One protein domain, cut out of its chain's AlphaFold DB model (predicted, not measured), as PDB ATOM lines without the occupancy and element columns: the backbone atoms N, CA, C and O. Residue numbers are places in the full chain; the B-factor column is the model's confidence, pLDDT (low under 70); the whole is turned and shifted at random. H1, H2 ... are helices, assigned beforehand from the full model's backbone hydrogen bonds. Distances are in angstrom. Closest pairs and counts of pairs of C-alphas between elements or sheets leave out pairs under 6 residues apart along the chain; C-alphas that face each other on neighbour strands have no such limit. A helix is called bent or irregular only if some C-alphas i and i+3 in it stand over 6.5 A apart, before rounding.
ATOM      1  N   ASP A   2      41.663 -16.869  16.878       98.12
ATOM      2  CA  ASP A   2      41.335 -15.524  16.356       98.12
ATOM      3  C   ASP A   2      41.961 -15.193  14.984       98.12
ATOM      4  O   ASP A   2      41.247 -14.971  14.012       98.12
ATOM      5  N   VAL A   3      43.294 -15.255  14.876       98.19
ATOM      6  CA  VAL A   3      44.021 -15.021  13.610       98.19
ATOM      7  C   VAL A   3      43.517 -15.918  12.477       98.19
ATOM      8  O   VAL A   3      43.295 -15.457  11.365       98.19
ATOM      9  N   HIS A   4      43.318 -17.203  12.757       98.12
ATOM     10  CA  HIS A   4      42.905 -18.187  11.760       98.12
ATOM     11  C   HIS A   4      41.439 -18.043  11.357       98.12
ATOM     12  O   HIS A   4      41.106 -18.386  10.232       98.12
ATOM     13  N   LEU A   5      40.580 -17.516  12.230       98.19
ATOM     14  CA  LEU A   5      39.205 -17.196  11.862       98.19
ATOM     15  C   LEU A   5      39.145 -15.941  10.977       98.19
ATOM     16  O   LEU A   5      38.423 -15.913   9.987       98.19
ATOM     17  N   ILE A   6      39.922 -14.901  11.303       98.19
ATOM     18  CA  ILE A   6      39.990 -13.680  10.480       98.19
ATOM     19  C   ILE A   6      40.513 -13.978   9.078       98.19
ATOM     20  O   ILE A   6      39.949 -13.479   8.107       98.19
ATOM     21  N   LEU A   7      41.542 -14.823   8.978       98.19
ATOM     22  CA  LEU A   7      42.137 -15.249   7.710       98.19
ATOM     23  C   LEU A   7      41.380 -16.401   7.024       98.19
ATOM     24  O   LEU A   7      41.886 -16.946   6.048       98.19
ATOM     25  N   ASP A   8      40.205 -16.795   7.528       97.75
ATOM     26  CA  ASP A   8      39.373 -17.870   6.964       97.75
ATOM     27  C   ASP A   8      40.076 -19.240   6.850       97.75
ATOM     28  O   ASP A   8      39.703 -20.091   6.045       97.75
ATOM     29  N   HIS A   9      41.094 -19.491   7.676       97.75
ATOM     30  CA  HIS A   9      41.744 -20.802   7.782       97.75
ATOM     31  C   HIS A   9      40.901 -21.810   8.573       97.75
ATOM     32  O   HIS A   9      41.060 -23.015   8.396       97.75
ATOM     33  N   ILE A  10      40.051 -21.314   9.476       97.00
ATOM     34  CA  ILE A  10      39.082 -22.104  10.237       97.00
ATOM     35  C   ILE A  10      37.735 -21.387  10.236       97.00
ATOM     36  O   ILE A  10      37.681 -20.158  10.157       97.00
ATOM     37  N   ARG A  11      36.657 -22.150  10.382       96.00
ATOM     38  CA  ARG A  11      35.304 -21.634  10.607       96.00
ATOM     39  C   ARG A  11      35.029 -21.412  12.091       96.00
ATOM     40  O   ARG A  11      35.785 -21.851  12.961       96.00
ATOM     41  N   GLU A  12      33.917 -20.745  12.386       96.19
ATOM     42  CA  GLU A  12      33.506 -20.449  13.760       96.19
ATOM     43  C   GLU A  12      33.282 -21.734  14.573       96.19
ATOM     44  O   GLU A  12      33.683 -21.812  15.734       96.19
ATOM     45  N   GLU A  13      32.744 -22.784  13.947       95.06
ATOM     46  CA  GLU A  13      32.499 -24.086  14.581       95.06
ATOM     47  C   GLU A  13      33.800 -24.850  14.881       95.06
ATOM     48  O   GLU A  13      33.844 -25.699  15.772       95.06
ATOM     49  N   GLU A  14      34.873 -24.544  14.149       94.25
ATOM     50  CA  GLU A  14      36.204 -25.139  14.315       94.25
ATOM     51  C   GLU A  14      37.036 -24.402  15.378       94.25
ATOM     52  O   GLU A  14      38.046 -24.921  15.862       94.25
ATOM     53  N   TYR A  15      36.592 -23.217  15.810       96.19
ATOM     54  CA  TYR A  15      37.129 -22.531  16.978       96.19
ATOM     55  C   TYR A  15      36.644 -23.254  18.242       96.19
ATOM     56  O   TYR A  15      35.662 -22.870  18.873       96.19
ATOM     57  N   SER A  16      37.363 -24.295  18.658       93.62
ATOM     58  CA  SER A  16      36.942 -25.195  19.742       93.62
ATOM     59  C   SER A  16      37.225 -24.696  21.164       93.62
ATOM     60  O   SER A  16      36.516 -25.086  22.089       93.62
ATOM     61  N   CYS A  17      38.218 -23.826  21.372       94.81
ATOM     62  CA  CYS A  17      38.547 -23.312  22.705       94.81
ATOM     63  C   CYS A  17      37.655 -22.139  23.141       94.81
ATOM     64  O   CYS A  17      36.934 -21.541  22.336       94.81
ATOM     65  N   GLU A  18      37.695 -21.815  24.433       96.69
ATOM     66  CA  GLU A  18      37.106 -20.584  24.962       96.69
ATOM     67  C   GLU A  18      37.821 -19.352  24.389       96.69
ATOM     68  O   GLU A  18      39.002 -19.394  24.021       96.69
ATOM     69  N   THR A  19      37.094 -18.244  24.273       97.31
ATOM     70  CA  THR A  19      37.667 -16.977  23.818       97.31
ATOM     71  C   THR A  19      38.368 -16.268  24.982       97.31
ATOM     72  O   THR A  19      37.876 -16.323  26.111       97.31
ATOM     73  N   PRO A  20      39.492 -15.563  24.742       95.06
ATOM     74  CA  PRO A  20      40.254 -14.906  25.809       95.06
ATOM     75  C   PRO A  20      39.456 -13.911  26.663       95.06
ATOM     76  O   PRO A  20      39.795 -13.684  27.819       95.06
ATOM     77  N   ASP A  21      38.420 -13.297  26.089       96.56
ATOM     78  CA  ASP A  21      37.565 -12.313  26.756       96.56
ATOM     79  C   ASP A  21      36.156 -12.839  27.075       96.56
ATOM     80  O   ASP A  21      35.287 -12.057  27.463       96.56
ATOM     81  N   GLY A  22      35.916 -14.141  26.888       96.00
ATOM     82  CA  GLY A  22      34.618 -14.783  27.106       96.00
ATOM     83  C   GLY A  22      33.505 -14.341  26.146       96.00
ATOM     84  O   GLY A  22      32.350 -14.706  26.357       96.00
ATOM     85  N   ARG A  23      33.811 -13.545  25.110       95.81
ATOM     86  CA  ARG A  23      32.834 -13.094  24.101       95.81
ATOM     87  C   ARG A  23      32.671 -14.103  22.964       95.81
ATOM     88  O   ARG A  23      33.276 -15.175  22.969       95.81
ATOM     89  N   GLY A  24      31.855 -13.749  21.972       96.81
ATOM     90  CA  GLY A  24      31.589 -14.579  20.806       96.81
ATOM     91  C   GLY A  24      32.819 -14.857  19.936       96.81
ATOM     92  O   GLY A  24      33.909 -14.293  20.102       96.81
ATOM     93  N   LYS A  25      32.614 -15.769  18.986       98.00
ATOM     94  CA  LYS A  25      33.602 -16.212  17.994       98.00
ATOM     95  C   LYS A  25      33.295 -15.658  16.601       98.00
ATOM     96  O   LYS A  25      33.903 -16.096  15.639       98.00
ATOM     97  N   THR A  26      32.414 -14.663  16.507       97.25
ATOM     98  CA  THR A  26      32.142 -13.952  15.257       97.25
ATOM     99  C   THR A  26      33.380 -13.174  14.808       97.25
ATOM    100  O   THR A  26      34.185 -12.740  15.640       97.25
ATOM    101  N   LYS A  27      33.524 -12.920  13.499       96.94
ATOM    102  CA  LYS A  27      34.619 -12.069  12.987       96.94
ATOM    103  C   LYS A  27      34.643 -10.691  13.654       96.94
ATOM    104  O   LYS A  27      35.716 -10.158  13.889       96.94
ATOM    105  N   GLU A  28      33.488 -10.135  14.004       97.38
ATOM    106  CA  GLU A  28      33.387  -8.836  14.672       97.38
ATOM    107  C   GLU A  28      33.978  -8.862  16.093       97.38
ATOM    108  O   GLU A  28      34.781  -7.998  16.457       97.38
ATOM    109  N   ASP A  29      33.640  -9.878  16.893       97.94
ATOM    110  CA  ASP A  29      34.200 -10.046  18.239       97.94
ATOM    111  C   ASP A  29      35.698 -10.352  18.204       97.94
ATOM    112  O   ASP A  29      36.467  -9.838  19.022       97.94
ATOM    113  N   VAL A  30      36.128 -11.138  17.222       98.19
ATOM    114  CA  VAL A  30      37.538 -11.468  17.006       98.19
ATOM    115  C   VAL A  30      38.340 -10.233  16.593       98.19
ATOM    116  O   VAL A  30      39.420 -10.006  17.140       98.19
ATOM    117  N   SER A  31      37.812  -9.396  15.696       98.19
ATOM    118  CA  SER A  31      38.454  -8.139  15.291       98.19
ATOM    119  C   SER A  31      38.708  -7.227  16.490       98.19
ATOM    120  O   SER A  31      39.817  -6.720  16.654       98.19
ATOM    121  N   ARG A  32      37.735  -7.106  17.406       98.06
ATOM    122  CA  ARG A  32      37.918  -6.357  18.663       98.06
ATOM    123  C   ARG A  32      39.026  -6.939  19.536       98.06
ATOM    124  O   ARG A  32      39.763  -6.180  20.158       98.06
ATOM    125  N   ARG A  33      39.144  -8.268  19.621       98.00
ATOM    126  CA  ARG A  33      40.232  -8.911  20.375       98.00
ATOM    127  C   ARG A  33      41.597  -8.636  19.752       98.00
ATOM    128  O   ARG A  33      42.531  -8.335  20.489       98.00
ATOM    129  N   ILE A  34      41.702  -8.684  18.426       98.00
ATOM    130  CA  ILE A  34      42.950  -8.376  17.718       98.00
ATOM    131  C   ILE A  34      43.331  -6.904  17.895       98.00
ATOM    132  O   ILE A  34      44.487  -6.627  18.206       98.00
ATOM    133  N   ALA A  35      42.378  -5.973  17.795       97.88
ATOM    134  CA  ALA A  35      42.628  -4.543  18.001       97.88
ATOM    135  C   ALA A  35      43.255  -4.243  19.377       97.88
ATOM    136  O   ALA A  35      44.210  -3.469  19.496       97.88
ATOM    137  N   ARG A  36      42.792  -4.941  20.421       97.00
ATOM    138  CA  ARG A  36      43.316  -4.791  21.787       97.00
ATOM    139  C   ARG A  36      44.774  -5.222  21.946       97.00
ATOM    140  O   ARG A  36      45.401  -4.795  22.912       97.00
ATOM    141  N   LEU A  37      45.337  -6.018  21.029       96.12
ATOM    142  CA  LEU A  37      46.753  -6.417  21.084       96.12
ATOM    143  C   LEU A  37      47.706  -5.219  20.996       96.12
ATOM    144  O   LEU A  37      48.821  -5.295  21.504       96.12
ATOM    145  N   ILE A  38      47.264  -4.121  20.378       95.38
ATOM    146  CA  ILE A  38      48.019  -2.865  20.283       95.38
ATOM    147  C   ILE A  38      47.384  -1.745  21.113       95.38
ATOM    148  O   ILE A  38      47.574  -0.568  20.818       95.38
ATOM    149  N   CYS A  39      46.615  -2.109  22.143       95.44
ATOM    150  CA  CYS A  39      45.854  -1.173  22.971       95.44
ATOM    151  C   CYS A  39      44.842  -0.318  22.178       95.44
ATOM    152  O   CYS A  39      44.508   0.779  22.619       95.44
ATOM    153  N   GLY A  40      44.367  -0.812  21.027       94.75
ATOM    154  CA  GLY A  40      43.379  -0.142  20.181       94.75
ATOM    155  C   GLY A  40      41.977  -0.752  20.266       94.75
ATOM    156  O   GLY A  40      41.717  -1.704  21.012       94.75
ATOM    157  N   ASP A  41      41.078  -0.205  19.455       96.62
ATOM    158  CA  ASP A  41      39.697  -0.647  19.257       96.62
ATOM    159  C   ASP A  41      39.277  -0.485  17.778       96.62
ATOM    160  O   ASP A  41      40.105  -0.182  16.918       96.62
ATOM    161  N   MET A  42      37.995  -0.720  17.477       96.75
ATOM    162  CA  MET A  42      37.455  -0.615  16.113       96.75
ATOM    163  C   MET A  42      37.090   0.821  15.697       96.75
ATOM    164  O   MET A  42      36.680   1.019  14.558       96.75
ATOM    165  N   ASP A  43      37.221   1.808  16.590       97.12
ATOM    166  CA  ASP A  43      37.138   3.225  16.217       97.12
ATOM    167  C   ASP A  43      38.501   3.712  15.687       97.12
ATOM    168  O   ASP A  43      38.562   4.638  14.876       97.12
ATOM    169  N   MET A  44      39.597   3.075  16.124       95.94
ATOM    170  CA  MET A  44      40.965   3.342  15.665       95.94
ATOM    171  C   MET A  44      41.404   2.494  14.467       95.94
ATOM    172  O   MET A  44      42.207   2.969  13.667       95.94
ATOM    173  N   LEU A  45      40.938   1.246  14.380       97.12
ATOM    174  CA  LEU A  45      41.355   0.276  13.364       97.12
ATOM    175  C   LEU A  45      40.179  -0.150  12.501       97.12
ATOM    176  O   LEU A  45      39.095  -0.442  13.012       97.12
ATOM    177  N   ASP A  46      40.427  -0.286  11.205       96.75
ATOM    178  CA  ASP A  46      39.458  -0.874  10.293       96.75
ATOM    179  C   ASP A  46      39.711  -2.378  10.057       96.75
ATOM    180  O   ASP A  46      40.602  -3.016  10.628       96.75
ATOM    181  N   GLY A  47      38.876  -2.990   9.215       96.00
ATOM    182  CA  GLY A  47      39.023  -4.404   8.874       96.00
ATOM    183  C   GLY A  47      40.331  -4.730   8.140       96.00
ATOM    184  O   GLY A  47      40.850  -5.835   8.300       96.00
ATOM    185  N   ALA A  48      40.880  -3.799   7.353       97.94
ATOM    186  CA  ALA A  48      42.141  -4.001   6.648       97.94
ATOM    187  C   ALA A  48      43.325  -3.983   7.623       97.94
ATOM    188  O   ALA A  48      44.221  -4.825   7.499       97.94
ATOM    189  N   ASP A  49      43.295  -3.113   8.632       98.19
ATOM    190  CA  ASP A  49      44.286  -3.098   9.710       98.19
ATOM    191  C   ASP A  49      44.287  -4.423  10.484       98.19
ATOM    192  O   ASP A  49      45.335  -5.053  10.652       98.19
ATOM    193  N   VAL A  50      43.104  -4.909  10.879       98.38
ATOM    194  CA  VAL A  50      42.949  -6.205  11.563       98.38
ATOM    195  C   VAL A  50      43.479  -7.354  10.700       98.38
ATOM    196  O   VAL A  50      44.214  -8.212  11.196       98.38
ATOM    197  N   MET A  51      43.161  -7.364   9.403       98.25
ATOM    198  CA  MET A  51      43.685  -8.353   8.455       98.25
ATOM    199  C   MET A  51      45.210  -8.271   8.324       98.25
ATOM    200  O   MET A  51      45.876  -9.306   8.254       98.25
ATOM    201  N   CYS A  52      45.786  -7.068   8.304       98.44
ATOM    202  CA  CYS A  52      47.231  -6.858   8.248       98.44
ATOM    203  C   CYS A  52      47.918  -7.425   9.499       98.44
ATOM    204  O   CYS A  52      48.875  -8.201   9.394       98.44
ATOM    205  N   MET A  53      47.376  -7.125  10.681       98.56
ATOM    206  CA  MET A  53      47.854  -7.663  11.955       98.56
ATOM    207  C   MET A  53      47.762  -9.193  11.993       98.56
ATOM    208  O   MET A  53      48.742  -9.860  12.332       98.56
ATOM    209  N   ALA A  54      46.619  -9.761  11.599       98.50
ATOM    210  CA  ALA A  54      46.419 -11.207  11.553       98.50
ATOM    211  C   ALA A  54      47.423 -11.885  10.605       98.50
ATOM    212  O   ALA A  54      48.066 -12.863  10.990       98.50
ATOM    213  N   ASN A  55      47.628 -11.331   9.406       98.62
ATOM    214  CA  ASN A  55      48.623 -11.824   8.450       98.62
ATOM    215  C   ASN A  55      50.048 -11.761   9.008       98.62
ATOM    216  O   ASN A  55      50.819 -12.704   8.826       98.62
ATOM    217  N   HIS A  56      50.403 -10.678   9.705       98.56
ATOM    218  CA  HIS A  56      51.717 -10.555  10.329       98.56
ATOM    219  C   HIS A  56      51.948 -11.657  11.368       98.56
ATOM    220  O   HIS A  56      52.970 -12.345  11.321       98.56
ATOM    221  N   VAL A  57      50.987 -11.865  12.275       98.44
ATOM    222  CA  VAL A  57      51.074 -12.911  13.307       98.44
ATOM    223  C   VAL A  57      51.137 -14.299  12.673       98.44
ATOM    224  O   VAL A  57      51.992 -15.101  13.044       98.44
ATOM    225  N   TYR A  58      50.289 -14.573  11.682       98.69
ATOM    226  CA  TYR A  58      50.294 -15.840  10.956       98.69
ATOM    227  C   TYR A  58      51.644 -16.113  10.279       98.69
ATOM    228  O   TYR A  58      52.198 -17.201  10.430       98.69
ATOM    229  N   LYS A  59      52.235 -15.113   9.613       98.69
ATOM    230  CA  LYS A  59      53.574 -15.238   9.022       98.69
ATOM    231  C   LYS A  59      54.622 -15.593  10.077       98.69
ATOM    232  O   LYS A  59      55.409 -16.511   9.859       98.69
ATOM    233  N   LYS A  60      54.614 -14.917  11.231       98.62
ATOM    234  CA  LYS A  60      55.536 -15.225  12.340       98.62
ATOM    235  C   LYS A  60      55.339 -16.627  12.905       98.62
ATOM    236  O   LYS A  60      56.321 -17.292  13.227       98.62
ATOM    237  N   GLN A  61      54.102 -17.102  12.963       98.56
ATOM    238  CA  GLN A  61      53.801 -18.471  13.366       98.56
ATOM    239  C   GLN A  61      54.365 -19.499  12.372       98.56
ATOM    240  O   GLN A  61      54.972 -20.481  12.794       98.56
ATOM    241  N   VAL A  62      54.218 -19.266  11.063       98.69
ATOM    242  CA  VAL A  62      54.800 -20.130  10.020       98.69
ATOM    243  C   VAL A  62      56.331 -20.134  10.099       98.69
ATOM    244  O   VAL A  62      56.924 -21.210  10.098       98.69
ATOM    245  N   GLU A  63      56.967 -18.967  10.253       98.62
ATOM    246  CA  GLU A  63      58.428 -18.845  10.421       98.62
ATOM    247  C   GLU A  63      58.935 -19.652  11.633       98.62
ATOM    248  O   GLU A  63      59.965 -20.322  11.556       98.62
ATOM    249  N   GLN A  64      58.198 -19.641  12.749       98.62
ATOM    250  CA  GLN A  64      58.557 -20.421  13.937       98.62
ATOM    251  C   GLN A  64      58.484 -21.934  13.683       98.62
ATOM    252  O   GLN A  64      59.371 -22.674  14.112       98.62
ATOM    253  N   ILE A  65      57.451 -22.399  12.974       98.56
ATOM    254  CA  ILE A  65      57.322 -23.811  12.585       98.56
ATOM    255  C   ILE A  65      58.478 -24.205  11.660       98.56
ATOM    256  O   ILE A  65      59.095 -25.248  11.863       98.56
ATOM    257  N   GLN A  66      58.816 -23.355  10.689       98.44
ATOM    258  CA  GLN A  66      59.944 -23.585   9.786       98.44
ATOM    259  C   GLN A  66      61.270 -23.709  10.521       98.44
ATOM    260  O   GLN A  66      62.035 -24.614  10.211       98.44
ATOM    261  N   ALA A  67      61.534 -22.856  11.512       98.56
ATOM    262  CA  ALA A  67      62.754 -22.950  12.307       98.56
ATOM    263  C   ALA A  67      62.881 -24.319  13.001       98.56
ATOM    264  O   ALA A  67      63.956 -24.921  12.997       98.56
ATOM    265  N   GLY A  68      61.775 -24.847  13.540       98.38
ATOM    266  CA  GLY A  68      61.737 -26.195  14.110       98.38
ATOM    267  C   GLY A  68      61.942 -27.297  13.066       98.38
ATOM    268  O   GLY A  68      62.702 -28.233  13.306       98.38
ATOM    269  N   LEU A  69      61.310 -27.172  11.895       98.06
ATOM    270  CA  LEU A  69      61.470 -28.123  10.790       98.06
ATOM    271  C   LEU A  69      62.916 -28.170  10.287       98.06
ATOM    272  O   LEU A  69      63.463 -29.260  10.160       98.06
ATOM    273  N   ILE A  70      63.546 -27.013  10.056       98.31
ATOM    274  CA  ILE A  70      64.947 -26.910   9.612       98.31
ATOM    275  C   ILE A  70      65.862 -27.667  10.574       98.31
ATOM    276  O   ILE A  70      66.670 -28.479  10.136       98.31
ATOM    277  N   HIS A  71      65.674 -27.478  11.883       98.19
ATOM    278  CA  HIS A  71      66.470 -28.171  12.891       98.19
ATOM    279  C   HIS A  71      66.384 -29.700  12.767       98.19
ATOM    280  O   HIS A  71      67.406 -30.383  12.808       98.19
ATOM    281  N   VAL A  72      65.175 -30.243  12.588       97.31
ATOM    282  CA  VAL A  72      64.966 -31.692  12.433       97.31
ATOM    283  C   VAL A  72      65.542 -32.193  11.110       97.31
ATOM    284  O   VAL A  72      66.219 -33.219  11.095       97.31
ATOM    285  N   ILE A  73      65.309 -31.467  10.017       97.44
ATOM    286  CA  ILE A  73      65.799 -31.810   8.677       97.44
ATOM    287  C   ILE A  73      67.324 -31.929   8.682       97.44
ATOM    288  O   ILE A  73      67.863 -32.931   8.215       97.44
ATOM    289  N   GLU A  74      68.013 -30.944   9.259       97.25
ATOM    290  CA  GLU A  74      69.473 -30.932   9.359       97.25
ATOM    291  C   GLU A  74      69.987 -32.067  10.250       97.25
ATOM    292  O   GLU A  74      70.889 -32.801   9.853       97.25
ATOM    293  N   GLN A  75      69.392 -32.260  11.431       97.94
ATOM    294  CA  GLN A  75      69.811 -33.317  12.356       97.94
ATOM    295  C   GLN A  75      69.639 -34.724  11.781       97.94
ATOM    296  O   GLN A  75      70.469 -35.601  12.027       97.94
ATOM    297  N   GLN A  76      68.556 -34.950  11.041       97.31
ATOM    298  CA  GLN A  76      68.225 -36.252  10.466       97.31
ATOM    299  C   GLN A  76      68.760 -36.426   9.039       97.31
ATOM    300  O   GLN A  76      68.543 -37.479   8.446       97.31
ATOM    301  N   HIS A  77      69.485 -35.436   8.502       96.19
ATOM    302  CA  HIS A  77      70.027 -35.436   7.139       96.19
ATOM    303  C   HIS A  77      68.951 -35.712   6.072       96.19
ATOM    304  O   HIS A  77      69.190 -36.435   5.105       96.19
ATOM    305  N   MET A  78      67.751 -35.158   6.269       96.62
ATOM    306  CA  MET A  78      66.642 -35.282   5.324       96.62
ATOM    307  C   MET A  78      66.858 -34.355   4.127       96.62
ATOM    308  O   MET A  78      67.335 -33.229   4.275       96.62
ATOM    309  N   ASP A  79      66.468 -34.811   2.939       95.31
ATOM    310  CA  ASP A  79      66.438 -33.982   1.733       95.31
ATOM    311  C   ASP A  79      65.000 -33.679   1.289       95.31
ATOM    312  O   ASP A  79      64.043 -34.272   1.785       95.31
TER     313      ASP A  79
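AT A GLANCE: This is residues 2 to 79 of the 145 residues of the protein "Hydantoinase_A domain-containing protein" of Methanocellales archaeon (UniProt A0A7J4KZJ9). A long, nearly straight helix, H3, sticks out as an arm from a small head made of the short helix H1, the helix H2, the unnamed stretch of residues 7 to 26 and residues 47 to 58 of H3 itself. H2 crosses the near part of H3 about at right angles, and H1 packs on both, while residues 59 to 69 and 71 to 77 stand free of the head. The printed part has 78 residues with three named helices, in the order H1, H2, H3, and no named strand; the class is all helix. The whole is loose, with a radius of gyration of the C-alphas of 15.8 A, and elongated, spanning 51 by 26 by 18 A, the arm making the length.

HOW THE PARTS SIT: H1, residues 2 to 6, touches H2, residues 27 to 38; their closest C-alphas are those of Asp 2 and Val 30, 5.6 A apart. H1 also touches H3, residues 47 to 76, and of H3 residues 51 to 58 alone touch H1. The closest C-alphas of that pair are those of Val 3 and Ala 54, 5.0 A apart. H2 touches H3 as well, with residues 31 to 35 of H2 alone and residues 47 to 54 of H3 alone; the closest C-alphas are those of Ser 31 and Val 50, 6.2 A apart. The lines of H2 and H3 stand at 75 degrees, about perpendicular. In H1 and H3 every O i to N i+4 pair is within hydrogen-bond range, and in H2 6 of 8 are.

IN THESE COORDINATES: H1 begins at C-alpha 2, at (41.335, -15.524, 16.356), and ends at Ile 6. H2 runs from Lys 27 to Ile 38, 17.8 A from first to last C-alpha. It is neither bent nor irregular, but only just: C-alphas 35 and 38 are 6.1 A apart. H3, the longest helix with 30 residues, runs 43.2 A from C-alpha 47, at (39.023, -4.404, 8.874), to C-alpha 76, at (68.225, -36.252, 10.466).

THE WHOLE: The two C-alphas farthest apart are those of Asp 43 and His 77, 51.6 A, and the first and last printed C-alphas, of Asp 2 and Asp 79, are 34.4 A apart. The printed part runs from residue 2 to residue 79 and has no cut. The link from H1 to H2 is long, with 20 residues, and the one from H2 to H3 is short, with 8. The mean pLDDT of the printed part is 97.3, and no printed residue is under 70.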